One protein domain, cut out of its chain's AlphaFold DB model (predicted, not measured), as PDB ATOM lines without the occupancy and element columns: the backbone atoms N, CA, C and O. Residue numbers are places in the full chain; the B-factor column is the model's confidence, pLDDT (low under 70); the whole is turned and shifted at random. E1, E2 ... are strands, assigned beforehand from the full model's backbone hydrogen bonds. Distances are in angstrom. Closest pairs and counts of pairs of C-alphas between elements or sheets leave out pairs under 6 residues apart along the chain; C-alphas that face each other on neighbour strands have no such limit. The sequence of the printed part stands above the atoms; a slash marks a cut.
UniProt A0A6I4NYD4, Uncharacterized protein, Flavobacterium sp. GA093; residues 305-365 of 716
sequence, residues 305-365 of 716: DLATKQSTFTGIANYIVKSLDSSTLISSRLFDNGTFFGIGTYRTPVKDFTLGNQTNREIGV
ATOM      1  N   ASP A 305     102.948 113.939 122.566       57.47
ATOM      2  CA  ASP A 305     102.823 115.178 121.783       57.47
ATOM      3  C   ASP A 305     103.942 115.330 120.735       57.47
ATOM      4  O   ASP A 305     103.739 115.916 119.665       57.47
ATOM      5  N   LEU A 306     105.138 114.810 121.039       59.78
ATOM      6  CA  LEU A 306     106.260 114.722 120.100       59.78
ATOM      7  C   LEU A 306     106.132 113.539 119.140       59.78
ATOM      8  O   LEU A 306     106.722 113.585 118.056       59.78
ATOM      9  N   ALA A 307     105.373 112.496 119.490       49.53
ATOM     10  CA  ALA A 307     105.135 111.382 118.585       49.53
ATOM     11  C   ALA A 307     104.468 111.919 117.311       49.53
ATOM     12  O   ALA A 307     103.451 112.601 117.374       49.53
ATOM     13  N   THR A 308     105.063 111.621 116.152       53.62
ATOM     14  CA  THR A 308     104.759 112.139 114.794       53.62
ATOM     15  C   THR A 308     105.386 113.482 114.390       53.62
ATOM     16  O   THR A 308     105.581 113.688 113.194       53.62
ATOM     17  N   LYS A 309     105.773 114.360 115.328       54.16
ATOM     18  CA  LYS A 309     106.467 115.639 115.024       54.16
ATOM     19  C   LYS A 309     107.986 115.535 115.119       54.16
ATOM     20  O   LYS A 309     108.715 116.244 114.433       54.16
ATOM     21  N   GLN A 310     108.446 114.601 115.932       55.94
ATOM     22  CA  GLN A 310     109.788 114.067 115.934       55.94
ATOM     23  C   GLN A 310     109.587 112.563 115.785       55.94
ATOM     24  O   GLN A 310     108.962 111.941 116.644       55.94
ATOM     25  N   SER A 311     110.003 111.982 114.654       50.25
ATOM     26  CA  SER A 311     109.978 110.527 114.512       50.25
ATOM     27  C   SER A 311     110.710 109.967 115.718       50.25
ATOM     28  O   SER A 311     111.860 110.323 115.974       50.25
ATOM     29  N   THR A 312     109.971 109.200 116.498       46.59
ATOM     30  CA  THR A 312     110.357 108.561 117.740       46.59
ATOM     31  C   THR A 312     111.826 108.131 117.686       46.59
ATOM     32  O   THR A 312     112.260 107.601 116.663       46.59
ATOM     33  N   PHE A 313     112.589 108.291 118.772       49.59
ATOM     34  CA  PHE A 313     113.866 107.586 118.960       49.59
ATOM     35  C   PHE A 313     113.610 106.064 119.081       49.59
ATOM     36  O   PHE A 313     113.970 105.427 120.062       49.59
ATOM     37  N   THR A 314     112.916 105.464 118.111       48.44
ATOM     38  CA  THR A 314     112.658 104.027 117.982       48.44
ATOM     39  C   THR A 314     113.866 103.294 117.416       48.44
ATOM     40  O   THR A 314     113.813 102.080 117.268       48.44
ATOM     41  N   GLY A 315     114.954 104.006 117.100       53.00
ATOM     42  CA  GLY A 315     116.218 103.422 116.657       53.00
ATOM     43  C   GLY A 315     116.223 102.901 115.218       53.00
ATOM     44  O   GLY A 315     117.203 102.280 114.831       53.00
ATOM     45  N   ILE A 316     115.166 103.134 114.423       57.31
ATOM     46  CA  ILE A 316     115.063 102.600 113.047       57.31
ATOM     47  C   ILE A 316     115.241 103.687 111.974       57.31
ATOM     48  O   ILE A 316     115.678 103.381 110.872       57.31
ATOM     49  N   ALA A 317     114.913 104.953 112.249       63.00
ATOM     50  CA  ALA A 317     115.107 106.051 111.300       63.00
ATOM     51  C   ALA A 317     115.200 107.392 112.034       63.00
ATOM     52  O   ALA A 317     114.230 107.853 112.636       63.00
ATOM     53  N   ASN A 318     116.361 108.022 111.947       69.69
ATOM     54  CA  ASN A 318     116.644 109.354 112.445       69.69
ATOM     55  C   ASN A 318     116.569 110.335 111.276       69.69
ATOM     56  O   ASN A 318     117.294 110.222 110.287       69.69
ATOM     57  N   TYR A 319     115.692 111.323 111.401       75.19
ATOM     58  CA  TYR A 319     115.699 112.488 110.531       75.19
ATOM     59  C   TYR A 319     116.301 113.654 111.299       75.19
ATOM     60  O   TYR A 319     115.922 113.912 112.442       75.19
ATOM     61  N   ILE A 320     117.196 114.407 110.662       75.81
ATOM     62  CA  ILE A 320     117.580 115.710 111.206       75.81
ATOM     63  C   ILE A 320     116.333 116.598 111.148       75.81
ATOM     64  O   ILE A 320     115.729 116.740 110.082       75.81
ATOM     65  N   VAL A 321     115.914 117.159 112.280       74.44
ATOM     66  CA  VAL A 321     114.752 118.052 112.356       74.44
ATOM     67  C   VAL A 321     115.113 119.402 111.735       74.44
ATOM     68  O   VAL A 321     116.197 119.928 111.980       74.44
ATOM     69  N   LYS A 322     114.210 119.981 110.940       79.06
ATOM     70  CA  LYS A 322     114.349 121.340 110.406       79.06
ATOM     71  C   LYS A 322     113.141 122.199 110.773       79.06
ATOM     72  O   LYS A 322     112.009 121.716 110.781       79.06
ATOM     73  N   SER A 323     113.376 123.482 111.030       78.88
ATOM     74  CA  SER A 323     112.293 124.460 111.168       78.88
ATOM     75  C   SER A 323     111.641 124.677 109.808       78.88
ATOM     76  O   SER A 323     112.337 124.938 108.827       78.88
ATOM     77  N   LEU A 324     110.318 124.563 109.747       78.69
ATOM     78  CA  LEU A 324     109.547 125.085 108.622       78.69
ATOM     79  C   LEU A 324     109.324 126.592 108.804       78.69
ATOM     80  O   LEU A 324     109.514 127.362 107.869       78.69
ATOM     81  N   ASP A 325     108.981 126.993 110.027       77.81
ATOM     82  CA  ASP A 325     108.770 128.375 110.456       77.81
ATOM     83  C   ASP A 325     109.130 128.523 111.949       77.81
ATOM     84  O   ASP A 325     109.708 127.606 112.541       77.81
ATOM     85  N   SER A 326     108.824 129.671 112.563       69.94
ATOM     86  CA  SER A 326     109.127 129.964 113.974       69.94
ATOM     87  C   SER A 326     108.356 129.107 114.990       69.94
ATOM     88  O   SER A 326     108.659 129.158 116.181       69.94
ATOM     89  N   SER A 327     107.372 128.329 114.543       69.94
ATOM     90  CA  SER A 327     106.450 127.551 115.375       69.94
ATOM     91  C   SER A 327     106.328 126.074 114.974       69.94
ATOM     92  O   SER A 327     105.857 125.263 115.772       69.94
ATOM     93  N   THR A 328     106.788 125.706 113.776       71.50
ATOM     94  CA  THR A 328     106.600 124.372 113.196       71.50
ATOM     95  C   THR A 328     107.936 123.715 112.858       71.50
ATOM     96  O   THR A 328     108.738 124.251 112.088       71.50
ATOM     97  N   LEU A 329     108.150 122.507 113.383       74.38
ATOM     98  CA  LEU A 329     109.268 121.629 113.035       74.38
ATOM     99  C   LEU A 329     108.792 120.525 112.087       74.38
ATOM    100  O   LEU A 329     107.696 119.992 112.255       74.38
ATOM    101  N   ILE A 330     109.625 120.167 111.111       78.00
ATOM    102  CA  ILE A 330     109.386 119.055 110.185       78.00
ATOM    103  C   ILE A 330     110.666 118.240 109.978       78.00
ATOM    104  O   ILE A 330     111.774 118.715 110.233       78.00
ATOM    105  N   SER A 331     110.542 117.016 109.467       79.81
ATOM    106  CA  SER A 331     111.707 116.217 109.080       79.81
ATOM    107  C   SER A 331     112.456 116.872 107.919       79.81
ATOM    108  O   SER A 331     111.862 117.314 106.927       79.81
ATOM    109  N   SER A 332     113.783 116.937 108.018       81.25
ATOM    110  CA  SER A 332     114.606 117.285 106.866       81.25
ATOM    111  C   SER A 332     114.611 116.151 105.842       81.25
ATOM    112  O   SER A 332     114.115 115.048 106.065       81.25
ATOM    113  N   ARG A 333     115.218 116.432 104.690       85.75
ATOM    114  CA  ARG A 333     115.489 115.412 103.679       85.75
ATOM    115  C   ARG A 333     116.639 114.474 104.072       85.75
ATOM    116  O   ARG A 333     116.897 113.546 103.318       85.75
ATOM    117  N   LEU A 334     117.352 114.732 105.169       87.50
ATOM    118  CA  LEU A 334     118.473 113.913 105.626       87.50
ATOM    119  C   LEU A 334     117.928 112.784 106.498       87.50
ATOM    120  O   LEU A 334     117.250 113.034 107.496       87.50
ATOM    121  N   PHE A 335     118.213 111.564 106.073       82.56
ATOM    122  CA  PHE A 335     117.760 110.317 106.664       82.56
ATOM    123  C   PHE A 335     118.980 109.508 107.091       82.56
ATOM    124  O   PHE A 335     119.891 109.317 106.291       82.56
ATOM    125  N   ASP A 336     118.972 108.998 108.313       83.81
ATOM    126  CA  ASP A 336     119.975 108.072 108.831       83.81
ATOM    127  C   ASP A 336     119.273 106.971 109.628       83.81
ATOM    128  O   ASP A 336     118.575 107.256 110.594       83.81
ATOM    129  N   ASN A 337     119.432 105.707 109.245       80.56
ATOM    130  CA  ASN A 337     118.867 104.577 109.994       80.56
ATOM    131  C   ASN A 337     119.895 103.823 110.851       80.56
ATOM    132  O   ASN A 337     119.610 102.716 111.300       80.56
ATOM    133  N   GLY A 338     121.089 104.386 111.042       80.81
ATOM    134  CA  GLY A 338     122.211 103.749 111.731       80.81
ATOM    135  C   GLY A 338     123.034 102.807 110.847       80.81
ATOM    136  O   GLY A 338     124.127 102.414 111.245       80.81
ATOM    137  N   THR A 339     122.548 102.476 109.647       85.69
ATOM    138  CA  THR A 339     123.258 101.643 108.661       85.69
ATOM    139  C   THR A 339     123.560 102.417 107.379       85.69
ATOM    140  O   THR A 339     124.623 102.260 106.790       85.69
ATOM    141  N   PHE A 340     122.626 103.253 106.932       87.19
ATOM    142  CA  PHE A 340     122.678 103.978 105.672       87.19
ATOM    143  C   PHE A 340     122.238 105.426 105.855       87.19
ATOM    144  O   PHE A 340     121.257 105.717 106.545       87.19
ATOM    145  N   PHE A 341     122.894 106.308 105.108       88.88
ATOM    146  CA  PHE A 341     122.550 107.711 104.999       88.88
ATOM    147  C   PHE A 341     121.865 108.015 103.660       88.88
ATOM    148  O   PHE A 341     122.311 107.610 102.582       88.88
ATOM    149  N   GLY A 342     120.760 108.751 103.716       89.81
ATOM    150  CA  GLY A 342     119.942 109.123 102.571       89.81
ATOM    151  C   GLY A 342     119.690 110.624 102.501       89.81
ATOM    152  O   GLY A 342     119.393 111.262 103.508       89.81
ATOM    153  N   ILE A 343     119.730 111.195 101.295       91.50
ATOM    154  CA  ILE A 343     119.345 112.587 101.046       91.50
ATOM    155  C   ILE A 343     118.138 112.650 100.107       91.50
ATOM    156  O   ILE A 343     118.245 112.547  98.883       91.50
ATOM    157  N   GLY A 344     116.971 112.927 100.683       87.56
ATOM    158  CA  GLY A 344     115.696 113.084  99.990       87.56
ATOM    159  C   GLY A 344     115.200 111.783  99.391       87.56
ATOM    160  O   GLY A 344     114.689 111.803  98.286       87.56
ATOM    161  N   THR A 345     115.390 110.647 100.052       85.25
ATOM    162  CA  THR A 345     115.073 109.324  99.503       85.25
ATOM    163  C   THR A 345     113.580 108.995  99.602       85.25
ATOM    164  O   THR A 345     112.964 109.219 100.637       85.25
ATOM    165  N   TYR A 346     112.991 108.452  98.530       82.94
ATOM    166  CA  TYR A 346     111.589 107.994  98.520       82.94
ATOM    167  C   TYR A 346     111.419 106.567  99.071       82.94
ATOM    168  O   TYR A 346     110.374 106.214  99.606       82.94
ATOM    169  N   ARG A 347     112.455 105.733  98.933       81.94
ATOM    170  CA  ARG A 347     112.536 104.372  99.482       81.94
ATOM    171  C   ARG A 347     113.691 104.304 100.474       81.94
ATOM    172  O   ARG A 347     114.601 105.128 100.389       81.94
ATOM    173  N   THR A 348     113.675 103.313 101.363       81.12
ATOM    174  CA  THR A 348     114.798 103.052 102.272       81.12
ATOM    175  C   THR A 348     116.089 102.870 101.464       81.12
ATOM    176  O   THR A 348     116.101 102.051 100.538       81.12
ATOM    177  N   PRO A 349     117.155 103.630 101.770       86.12
ATOM    178  CA  PRO A 349     118.468 103.443 101.168       86.12
ATOM    179  C   PRO A 349     118.943 101.993 101.281       86.12
ATOM    180  O   PRO A 349     118.710 101.332 102.289       86.12
ATOM    181  N   VAL A 350     119.631 101.511 100.248       86.88
ATOM    182  CA  VAL A 350     120.306 100.195 100.233       86.88
ATOM    183  C   VAL A 350     121.821 100.336 100.047       86.88
ATOM    184  O   VAL A 350     122.516  99.359  99.767       86.88
ATOM    185  N   LYS A 351     122.316 101.576 100.103       89.19
ATOM    186  CA  LYS A 351     123.721 101.973  99.987       89.19
ATOM    187  C   LYS A 351     124.035 102.921 101.135       89.19
ATOM    188  O   LYS A 351     123.181 103.746 101.460       89.19
ATOM    189  N   ASP A 352     125.261 102.843 101.646       89.62
ATOM    190  CA  ASP A 352     125.788 103.660 102.754       89.62
ATOM    191  C   ASP A 352     125.525 105.149 102.568       89.62
ATOM    192  O   ASP A 352     125.168 105.834 103.519       89.62
ATOM    193  N   PHE A 353     125.596 105.627 101.326       91.12
ATOM    194  CA  PHE A 353     125.158 106.960 100.947       91.12
ATOM    195  C   PHE A 353     124.256 106.887  99.715       91.12
ATOM    196  O   PHE A 353     124.645 106.346  98.677       91.12
ATOM    197  N   THR A 354     123.041 107.428  99.812       90.62
ATOM    198  CA  THR A 354     122.071 107.440  98.709       90.62
ATOM    199  C   THR A 354     121.477 108.827  98.496       90.62
ATOM    200  O   THR A 354     120.953 109.447  99.420       90.62
ATOM    201  N   LEU A 355     121.453 109.285  97.247       91.75
ATOM    202  CA  LEU A 355     120.675 110.454  96.838       91.75
ATOM    203  C   LEU A 355     119.317 110.003  96.282       91.75
ATOM    204  O   LEU A 355     119.227 109.014  95.556       91.75
ATOM    205  N   GLY A 356     118.242 110.707  96.637       87.44
ATOM    206  CA  GLY A 356     116.887 110.373  96.192       87.44
ATOM    207  C   GLY A 356     116.662 110.535  94.686       87.44
ATOM    208  O   GLY A 356     117.270 111.395  94.053       87.44
ATOM    209  N   ASN A 357     115.733 109.750  94.133       87.06
ATOM    210  CA  ASN A 357     115.503 109.562  92.693       87.06
ATOM    211  C   ASN A 357     114.458 110.498  92.049       87.06
ATOM    212  O   ASN A 357     114.017 110.236  90.935       87.06
ATOM    213  N   GLN A 358     114.000 111.537  92.747       88.81
ATOM    214  CA  GLN A 358     112.882 112.373  92.285       88.81
ATOM    215  C   GLN A 358     113.293 113.424  91.250       88.81
ATOM    216  O   GLN A 358     112.460 113.878  90.474       88.81
ATOM    217  N   THR A 359     114.556 113.846  91.271       90.12
ATOM    218  CA  THR A 359     115.139 114.842  90.363       90.12
ATOM    219  C   THR A 359     116.608 114.500  90.138       90.12
ATOM    220  O   THR A 359     117.170 113.717  90.908       90.12
ATOM    221  N   ASN A 360     117.256 115.142  89.162       90.94
ATOM    222  CA  ASN A 360     118.715 115.103  89.049       90.94
ATOM    223  C   ASN A 360     119.359 115.568  90.363       90.94
ATOM    224  O   ASN A 360     118.809 116.408  91.090       90.94
ATOM    225  N   ARG A 361     120.497 114.959  90.693       90.94
ATOM    226  CA  ARG A 361     121.249 115.192  91.924       90.94
ATOM    227  C   ARG A 361     122.705 115.421  91.566       90.94
ATOM    228  O   ARG A 361     123.222 114.757  90.674       90.94
ATOM    229  N   GLU A 362     123.339 116.312  92.305       89.94
ATOM    230  CA  GLU A 362     124.727 116.700  92.111       89.94
ATOM    231  C   GLU A 362     125.461 116.617  93.451       89.94
ATOM    232  O   GLU A 362     124.882 116.910  94.503       89.94
ATOM    233  N   ILE A 363     126.718 116.180  93.406       91.00
ATOM    234  CA  ILE A 363     127.665 116.278  94.515       91.00
ATOM    235  C   ILE A 363     128.783 117.184  94.016       91.00
ATOM    236  O   ILE A 363     129.479 116.823  93.071       91.00
ATOM    237  N   GLY A 364     128.939 118.344  94.645       89.44
ATOM    238  CA  GLY A 364     129.889 119.366  94.226       89.44
ATOM    239  C   GLY A 364     130.447 120.144  95.411       89.44
ATOM    240  O   GLY A 364     129.960 120.025  96.537       89.44
ATOM    241  N   VAL A 365     131.480 120.936  95.137       86.56
ATOM    242  CA  VAL A 365     131.950 121.998  96.033       86.56
ATOM    243  C   VAL A 365     131.239 123.284  95.624       86.56
ATOM    244  O   VAL A 365     131.016 123.510  94.437       86.56
TER     245      VAL A 365
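AT A GLANCE: This is residues 305 to 365 of the 716 residues of an uncharacterized protein of Flavobacterium sp. GA093 (UniProt A0A6I4NYD4). With little regular structure, this is one twisted sheet of four strands side by side, E1 E2 E3 E4, with an unnamed tail at each end. The 61 printed residues hold no named helix, and 20 are in strands: all strand, mixed sheet. It is only just loose, close to compact, with a radius of gyration of the C-alphas of 12.8 A and spans of 35 by 26 by 20 A.

HOW THE PARTS SIT: After residues 305 to 317, find E1, residues 318 to 323, in an antiparallel hairpin with E2, residues 329 to 336; N 322 and O 330 are 2.8 A apart. E2 bends by 77 degrees at residue 333. E3, residues 341 to 343, continues the meander, each strand the antiparallel neighbour of the one before; E2 and E3 form a hairpin, N 335 to O 342 2.8 A. Edge strand E4, residues 353 to 355, is parallel to E3, N 343 to O 354 2.8 A. E1 is apart from E3 and E4.

IN THESE COORDINATES: Find C-alpha 318 at (116.644, 109.354, 112.445); E1 runs 15.8 A. E2 runs 17.8 A, E3 and E4 7.0 A each, E4 ending at C-alpha 355, (120.675, 110.454, 96.838).

THE WHOLE: The C-alphas of Asp 305 and Val 365, the farthest apart, are 39.5 A apart. The printed part has no cut and no long link; pLDDT is under 70 at residues 305 to 318 and 326 to 327.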